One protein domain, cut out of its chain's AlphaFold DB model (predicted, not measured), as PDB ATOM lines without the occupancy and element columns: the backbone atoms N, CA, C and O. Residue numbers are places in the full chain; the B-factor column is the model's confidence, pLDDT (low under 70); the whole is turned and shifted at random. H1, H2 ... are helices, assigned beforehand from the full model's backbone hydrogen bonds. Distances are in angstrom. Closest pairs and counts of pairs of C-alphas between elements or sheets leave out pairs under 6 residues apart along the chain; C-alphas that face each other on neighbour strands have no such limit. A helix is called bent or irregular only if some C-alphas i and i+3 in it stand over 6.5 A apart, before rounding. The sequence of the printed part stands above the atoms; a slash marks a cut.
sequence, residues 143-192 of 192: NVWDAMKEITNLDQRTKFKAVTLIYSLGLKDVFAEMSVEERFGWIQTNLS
ATOM      1  N   ASN A 143     -39.157  60.041  97.888       82.81
ATOM      2  CA  ASN A 143     -39.351  61.166  97.003       82.81
ATOM      3  C   ASN A 143     -39.198  60.681  95.560       82.81
ATOM      4  O   ASN A 143     -38.155  60.159  95.161       82.81
ATOM      5  N   VAL A 144     -40.251  60.879  94.771       88.12
ATOM      6  CA  VAL A 144     -40.307  60.461  93.368       88.12
ATOM      7  C   VAL A 144     -39.198  61.129  92.547       88.12
ATOM      8  O   VAL A 144     -38.645  60.498  91.646       88.12
ATOM      9  N   TRP A 145     -38.833  62.378  92.865       91.38
ATOM     10  CA  TRP A 145     -37.742  63.078  92.185       91.38
ATOM     11  C   TRP A 145     -36.374  62.462  92.500       91.38
ATOM     12  O   TRP A 145     -35.611  62.185  91.574       91.38
ATOM     13  N   ASP A 146     -36.071  62.176  93.770       89.31
ATOM     14  CA  ASP A 146     -34.812  61.521  94.150       89.31
ATOM     15  C   ASP A 146     -34.699  60.113  93.564       89.31
ATOM     16  O   ASP A 146     -33.686  59.800  92.937       89.31
ATOM     17  N   ALA A 147     -35.764  59.310  93.638       90.19
ATOM     18  CA  ALA A 147     -35.803  57.984  93.021       90.19
ATOM     19  C   ALA A 147     -35.548  58.047  91.504       90.19
ATOM     20  O   ALA A 147     -34.850  57.212  90.933       90.19
ATOM     21  N   MET A 148     -36.073  59.072  90.829       90.88
ATOM     22  CA  MET A 148     -35.821  59.270  89.406       90.88
ATOM     23  C   MET A 148     -34.383  59.720  89.117       90.88
ATOM     24  O   MET A 148     -33.833  59.380  88.064       90.88
ATOM     25  N   LYS A 149     -33.746  60.464  90.027       88.44
ATOM     26  CA  LYS A 149     -32.334  60.847  89.898       88.44
ATOM     27  C   LYS A 149     -31.396  59.649  90.018       88.44
ATOM     28  O   LYS A 149     -30.437  59.605  89.247       88.44
ATOM     29  N   GLU A 150     -31.700  58.681  90.884       89.75
ATOM     30  CA  GLU A 150     -30.919  57.443  91.063       89.75
ATOM     31  C   GLU A 150     -30.818  56.592  89.787       89.75
ATOM     32  O   GLU A 150     -29.875  55.819  89.612       89.75
ATOM     33  N   ILE A 151     -31.747  56.771  88.844       90.06
ATOM     34  CA  ILE A 151     -31.699  56.134  87.529       90.06
ATOM     35  C   ILE A 151     -30.624  56.836  86.676       90.06
ATOM     36  O   ILE A 151     -30.864  57.860  86.026       90.06
ATOM     37  N   THR A 152     -29.404  56.292  86.695       85.38
ATOM     38  CA  THR A 152     -28.213  56.885  86.052       85.38
ATOM     39  C   THR A 152     -28.224  56.820  84.524       85.38
ATOM     40  O   THR A 152     -27.582  57.638  83.873       85.38
ATOM     41  N   ASN A 153     -28.972  55.889  83.930       89.56
ATOM     42  CA  ASN A 153     -29.096  55.724  82.477       89.56
ATOM     43  C   ASN A 153     -30.217  56.570  81.847       89.56
ATOM     44  O   ASN A 153     -30.422  56.503  80.635       89.56
ATOM     45  N   LEU A 154     -30.957  57.341  82.647       90.56
ATOM     46  CA  LEU A 154     -32.048  58.178  82.165       90.56
ATOM     47  C   LEU A 154     -31.554  59.604  81.908       90.56
ATOM     48  O   LEU A 154     -31.037  60.267  82.807       90.56
ATOM     49  N   ASP A 155     -31.744  60.081  80.679       92.12
ATOM     50  CA  ASP A 155     -31.379  61.441  80.287       92.12
ATOM     51  C   ASP A 155     -32.184  62.500  81.060       92.12
ATOM     52  O   ASP A 155     -33.373  62.322  81.342       92.12
ATOM     53  N   GLN A 156     -31.552  63.641  81.341       91.44
ATOM     54  CA  GLN A 156     -32.132  64.720  82.138       91.44
ATOM     55  C   GLN A 156     -33.402  65.293  81.500       91.44
ATOM     56  O   GLN A 156     -34.388  65.544  82.194       91.44
ATOM     57  N   ARG A 157     -33.440  65.425  80.165       92.44
ATOM     58  CA  ARG A 157     -34.650  65.871  79.460       92.44
ATOM     59  C   ARG A 157     -35.796  64.885  79.658       92.44
ATOM     60  O   ARG A 157     -36.951  65.285  79.795       92.44
ATOM     61  N   THR A 158     -35.481  63.594  79.677       94.38
ATOM     62  CA  THR A 158     -36.469  62.533  79.898       94.38
ATOM     63  C   THR A 158     -36.973  62.543  81.340       94.38
ATOM     64  O   THR A 158     -38.182  62.447  81.545       94.38
ATOM     65  N   LYS A 159     -36.090  62.773  82.323       93.50
ATOM     66  CA  LYS A 159     -36.473  62.993  83.730       93.50
ATOM     67  C   LYS A 159     -37.451  64.160  83.858       93.50
ATOM     68  O   LYS A 159     -38.524  64.005  84.430       93.50
ATOM     69  N   PHE A 160     -37.154  65.304  83.242       94.38
ATOM     70  CA  PHE A 160     -38.055  66.459  83.263       94.38
ATOM     71  C   PHE A 160     -39.407  66.189  82.590       94.38
ATOM     72  O   PHE A 160     -40.442  66.590  83.119       94.38
ATOM     73  N   LYS A 161     -39.440  65.452  81.474       93.62
ATOM     74  CA  LYS A 161     -40.710  65.023  80.863       93.62
ATOM     75  C   LYS A 161     -41.522  64.112  81.784       93.62
ATOM     76  O   LYS A 161     -42.743  64.243  81.843       93.62
ATOM     77  N   ALA A 162     -40.860  63.218  82.514       94.12
ATOM     78  CA  ALA A 162     -41.519  62.381  83.507       94.12
ATOM     79  C   ALA A 162     -42.094  63.219  84.663       94.12
ATOM     80  O   ALA A 162     -43.231  62.971  85.054       94.12
ATOM     81  N   VAL A 163     -41.399  64.270  85.132       93.69
ATOM     82  CA  VAL A 163     -41.967  65.234  86.104       93.69
ATOM     83  C   VAL A 163     -43.255  65.861  85.576       93.69
ATOM     84  O   VAL A 163     -44.239  65.937  86.305       93.69
ATOM     85  N   THR A 164     -43.293  66.267  84.303       93.88
ATOM     86  CA  THR A 164     -44.510  66.830  83.692       93.88
ATOM     87  C   THR A 164     -45.676  65.838  83.723       93.88
ATOM     88  O   THR A 164     -46.809  66.232  83.998       93.88
ATOM     89  N   LEU A 165     -45.407  64.551  83.485       94.44
ATOM     90  CA  LEU A 165     -46.417  63.496  83.582       94.44
ATOM     91  C   LEU A 165     -46.867  63.263  85.032       94.44
ATOM     92  O   LEU A 165     -48.055  63.160  85.298       94.44
ATOM     93  N   ILE A 166     -45.941  63.218  85.985       92.94
ATOM     94  CA  ILE A 166     -46.254  63.065  87.414       92.94
ATOM     95  C   ILE A 166     -47.124  64.234  87.900       92.94
ATOM     96  O   ILE A 166     -48.139  64.028  88.568       92.94
ATOM     97  N   TYR A 167     -46.786  65.457  87.491       92.25
ATOM     98  CA  TYR A 167     -47.573  66.646  87.798       92.25
ATOM     99  C   TYR A 167     -48.992  66.572  87.221       92.25
ATOM    100  O   TYR A 167     -49.951  66.914  87.914       92.25
ATOM    101  N   SER A 168     -49.149  66.101  85.977       93.38
ATOM    102  CA  SER A 168     -50.474  65.960  85.359       93.38
ATOM    103  C   SER A 168     -51.335  64.878  86.021       93.38
ATOM    104  O   SER A 168     -52.559  64.969  85.965       93.38
ATOM    105  N   LEU A 169     -50.720  63.920  86.722       93.81
ATOM    106  CA  LEU A 169     -51.400  62.940  87.577       93.81
ATOM    107  C   LEU A 169     -51.823  63.506  88.948       93.81
ATOM    108  O   LEU A 169     -52.469  62.806  89.724       93.81
ATOM    109  N   GLY A 170     -51.490  64.765  89.254       90.25
ATOM    110  CA  GLY A 170     -51.872  65.445  90.497       90.25
ATOM    111  C   GLY A 170     -50.856  65.331  91.637       90.25
ATOM    112  O   GLY A 170     -51.090  65.894  92.707       90.25
ATOM    113  N   LEU A 171     -49.715  64.673  91.412       89.12
ATOM    114  CA  LEU A 171     -48.615  64.563  92.375       89.12
ATOM    115  C   LEU A 171     -47.743  65.824  92.316       89.12
ATOM    116  O   LEU A 171     -46.751  65.901  91.592       89.12
ATOM    117  N   LYS A 172     -48.179  66.870  93.025       89.06
ATOM    118  CA  LYS A 172     -47.502  68.181  93.062       89.06
ATOM    119  C   LYS A 172     -46.322  68.230  94.035       89.06
ATOM    120  O   LYS A 172     -45.476  69.113  93.924       89.06
ATOM    121  N   ASP A 173     -46.275  67.299  94.976       88.12
ATOM    122  CA  ASP A 173     -45.209  67.123  95.959       88.12
ATOM    123  C   ASP A 173     -43.862  66.754  95.323       88.12
ATOM    124  O   ASP A 173     -42.829  67.068  95.903       88.12
ATOM    125  N   VAL A 174     -43.852  66.233  94.086       89.88
ATOM    126  CA  VAL A 174     -42.619  65.997  93.308       89.88
ATOM    127  C   VAL A 174     -41.725  67.239  93.215       89.88
ATOM    128  O   VAL A 174     -40.506  67.119  93.166       89.88
ATOM    129  N   PHE A 175     -42.311  68.441  93.224       90.06
ATOM    130  CA  PHE A 175     -41.553  69.687  93.169       90.06
ATOM    131  C   PHE A 175     -41.001  70.124  94.520       90.06
ATOM    132  O   PHE A 175     -40.065  70.916  94.525       90.06
ATOM    133  N   ALA A 176     -41.562  69.664  95.643       87.88
ATOM    134  CA  ALA A 176     -41.140  70.096  96.978       87.88
ATOM    135  C   ALA A 176     -39.646  69.825  97.197       87.88
ATOM    136  O   ALA A 176     -38.927  70.684  97.701       87.88
ATOM    137  N   GLU A 177     -39.191  68.686  96.688       84.75
ATOM    138  CA  GLU A 177     -37.828  68.182  96.825       84.75
ATOM    139  C   GLU A 177     -36.918  68.524  95.633       84.75
ATOM    140  O   GLU A 177     -35.730  68.205  95.631       84.75
ATOM    141  N   MET A 178     -37.457  69.171  94.596       91.38
ATOM    142  CA  MET A 178     -36.633  69.720  93.520       91.38
ATOM    143  C   MET A 178     -35.989  71.029  93.974       91.38
ATOM    144  O   MET A 178     -36.687  71.927  94.466       91.38
ATOM    145  N   SER A 179     -34.690  71.181  93.710       92.06
ATOM    146  CA  SER A 179     -33.987  72.455  93.871       92.06
ATOM    147  C   SER A 179     -34.529  73.512  92.901       92.06
ATOM    148  O   SER A 179     -35.206  73.207  91.914       92.06
ATOM    149  N   VAL A 180     -34.229  74.785  93.161       94.38
ATOM    150  CA  VAL A 180     -34.664  75.893  92.293       94.38
ATOM    151  C   VAL A 180     -34.092  75.736  90.879       94.38
ATOM    152  O   VAL A 180     -34.801  75.946  89.896       94.38
ATOM    153  N   GLU A 181     -32.841  75.298  90.769       94.50
ATOM    154  CA  GLU A 181     -32.137  75.053  89.510       94.50
ATOM    155  C   GLU A 181     -32.758  73.883  88.742       94.50
ATOM    156  O   GLU A 181     -32.953  73.962  87.529       94.50
ATOM    157  N   GLU A 182     -33.123  72.807  89.441       94.19
ATOM    158  CA  GLU A 182     -33.795  71.656  88.837       94.19
ATOM    159  C   GLU A 182     -35.177  72.045  88.304       94.19
ATOM    160  O   GLU A 182     -35.539  71.680  87.181       94.19
ATOM    161  N   ARG A 183     -35.940  72.839  89.067       94.50
ATOM    162  CA  ARG A 183     -37.235  73.369  88.611       94.50
ATOM    163  C   ARG A 183     -37.062  74.285  87.408       94.50
ATOM    164  O   ARG A 183     -37.856  74.216  86.473       94.50
ATOM    165  N   PHE A 184     -36.025  75.115  87.400       94.50
ATOM    166  CA  PHE A 184     -35.711  75.965  86.259       94.50
ATOM    167  C   PHE A 184     -35.378  75.140  85.008       94.50
ATOM    168  O   PHE A 184     -35.945  75.394  83.946       94.50
ATOM    169  N   GLY A 185     -34.542  74.104  85.129       94.00
ATOM    170  CA  GLY A 185     -34.235  73.189  84.024       94.00
ATOM    171  C   GLY A 185     -35.476  72.466  83.489       94.00
ATOM    172  O   GLY A 185     -35.651  72.328  82.274       94.00
ATOM    173  N   TRP A 186     -36.394  72.079  84.380       94.81
ATOM    174  CA  TRP A 186     -37.703  71.558  83.993       94.81
ATOM    175  C   TRP A 186     -38.523  72.594  83.211       94.81
ATOM    176  O   TRP A 186     -39.023  72.278  82.130       94.81
ATOM    177  N   ILE A 187     -38.625  73.839  83.690       94.31
ATOM    178  CA  ILE A 187     -39.341  74.923  82.993       94.31
ATOM    179  C   ILE A 187     -38.760  75.135  81.591       94.31
ATOM    180  O   ILE A 187     -39.504  75.124  80.613       94.31
ATOM    181  N   GLN A 188     -37.436  75.253  81.471       93.44
ATOM    182  CA  GLN A 188     -36.765  75.407  80.177       93.44
ATOM    183  C   GLN A 188     -37.071  74.248  79.223       93.44
ATOM    184  O   GLN A 188     -37.305  74.464  78.037       93.44
ATOM    185  N   THR A 189     -37.126  73.024  79.746       91.88
ATOM    186  CA  THR A 189     -37.423  71.826  78.952       91.88
ATOM    187  C   THR A 189     -38.860  71.794  78.431       91.88
ATOM    188  O   THR A 189     -39.098  71.203  77.382       91.88
ATOM    189  N   ASN A 190     -39.811  72.408  79.142       86.94
ATOM    190  CA  ASN A 190     -41.203  72.510  78.689       86.94
ATOM    191  C   ASN A 190     -41.445  73.705  77.755       86.94
ATOM    192  O   ASN A 190     -42.438  73.718  77.035       86.94
ATOM    193  N   LEU A 191     -40.567  74.712  77.784       86.38
ATOM    194  CA  LEU A 191     -40.619  75.872  76.889       86.38
ATOM    195  C   LEU A 191     -39.926  75.624  75.540       86.38
ATOM    196  O   LEU A 191     -40.144  76.394  74.606       86.38
ATOM    197  N   SER A 192     -39.084  74.588  75.452       65.25
ATOM    198  CA  SER A 192     -38.362  74.174  74.242       65.25
ATOM    199  C   SER A 192     -39.087  73.095  73.451       65.25
ATOM    200  O   SER A 192     -38.864  73.109  72.220       65.25
TER     201      SER A 192
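This is residues 143 to 192 of the 192 residues of the protein "(rape) hypothetical protein" of Brassica napus (UniProt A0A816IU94). This is a small three-helix body in which H2, the longest helix, lies in the middle: the short H1 runs back beside its first part, and H3 crosses it nearly at a right angle. The centres of H1, H2 and H3 make a triangle, not a row, and a long link, residues 169 to 179, folds back from the end of H2 to the start of H3. The printed part has 50 residues, with three named helices in the order H1, H2, H3 and no named strand, and its class is all helix. It is compact, with a radius of gyration of the C-alphas of 10.0 A, and rounded, with spans of 25 by 24 by 20 A.

From the first printed residue, H1, residues 144 to 150, leads by a tight link of 5 residues to H2, residues 156 to 168. H1 and H2 only just touch, with 3 pairs of C-alphas within 8 A, and H2 does so with residues 159 to 163 alone. Their closest C-alphas are those of Met 148 and Lys 159, 6.8 A apart. The two helices run opposite ways at a shallow tilt of 17 degrees and form a helical hairpin. A long link of 11 residues leads on to H3, residues 180 to 191. H3 touches H2 with residues 185 to 190 alone, and 9 pairs of C-alphas are within 8 A. The closest C-alphas of this pair are those of Phe 160 and Trp 186, 5.2 A apart. The lines of H2 and H3 are about perpendicular, at 85 degrees. H1 and H3 are apart. In H1, H2 and H3 every backbone O i to N i+4 pair is within hydrogen-bond range.

H1, Val 144 to Glu 150, begins with C-alpha 144 at (-40.307, 60.461, 93.368) and measures 10.1 A from first to last C-alpha. H2, Gln 156 to Ser 168, measures 18.7 A, from C-alpha 156 at (-32.132, 64.720, 82.138) to C-alpha 168 at (-50.474, 65.960, 85.359). H3, Val 180 to Leu 191, measures 16.5 A and ends with C-alpha 191 at (-40.619, 75.872, 76.889). No helix is bent or irregular.

The two C-alphas farthest apart are those of Asn 143 and Ser 192, the first and last printed residues, at 26.2 A. The printed part has no cut, and Ser 192 is the chain's last residue. The link from H2 to H3 is long, and the link from H1 to H2 is tight. The mean pLDDT of the printed part is 90.8, and in this predicted model residue 192 is the one printed residue under 70.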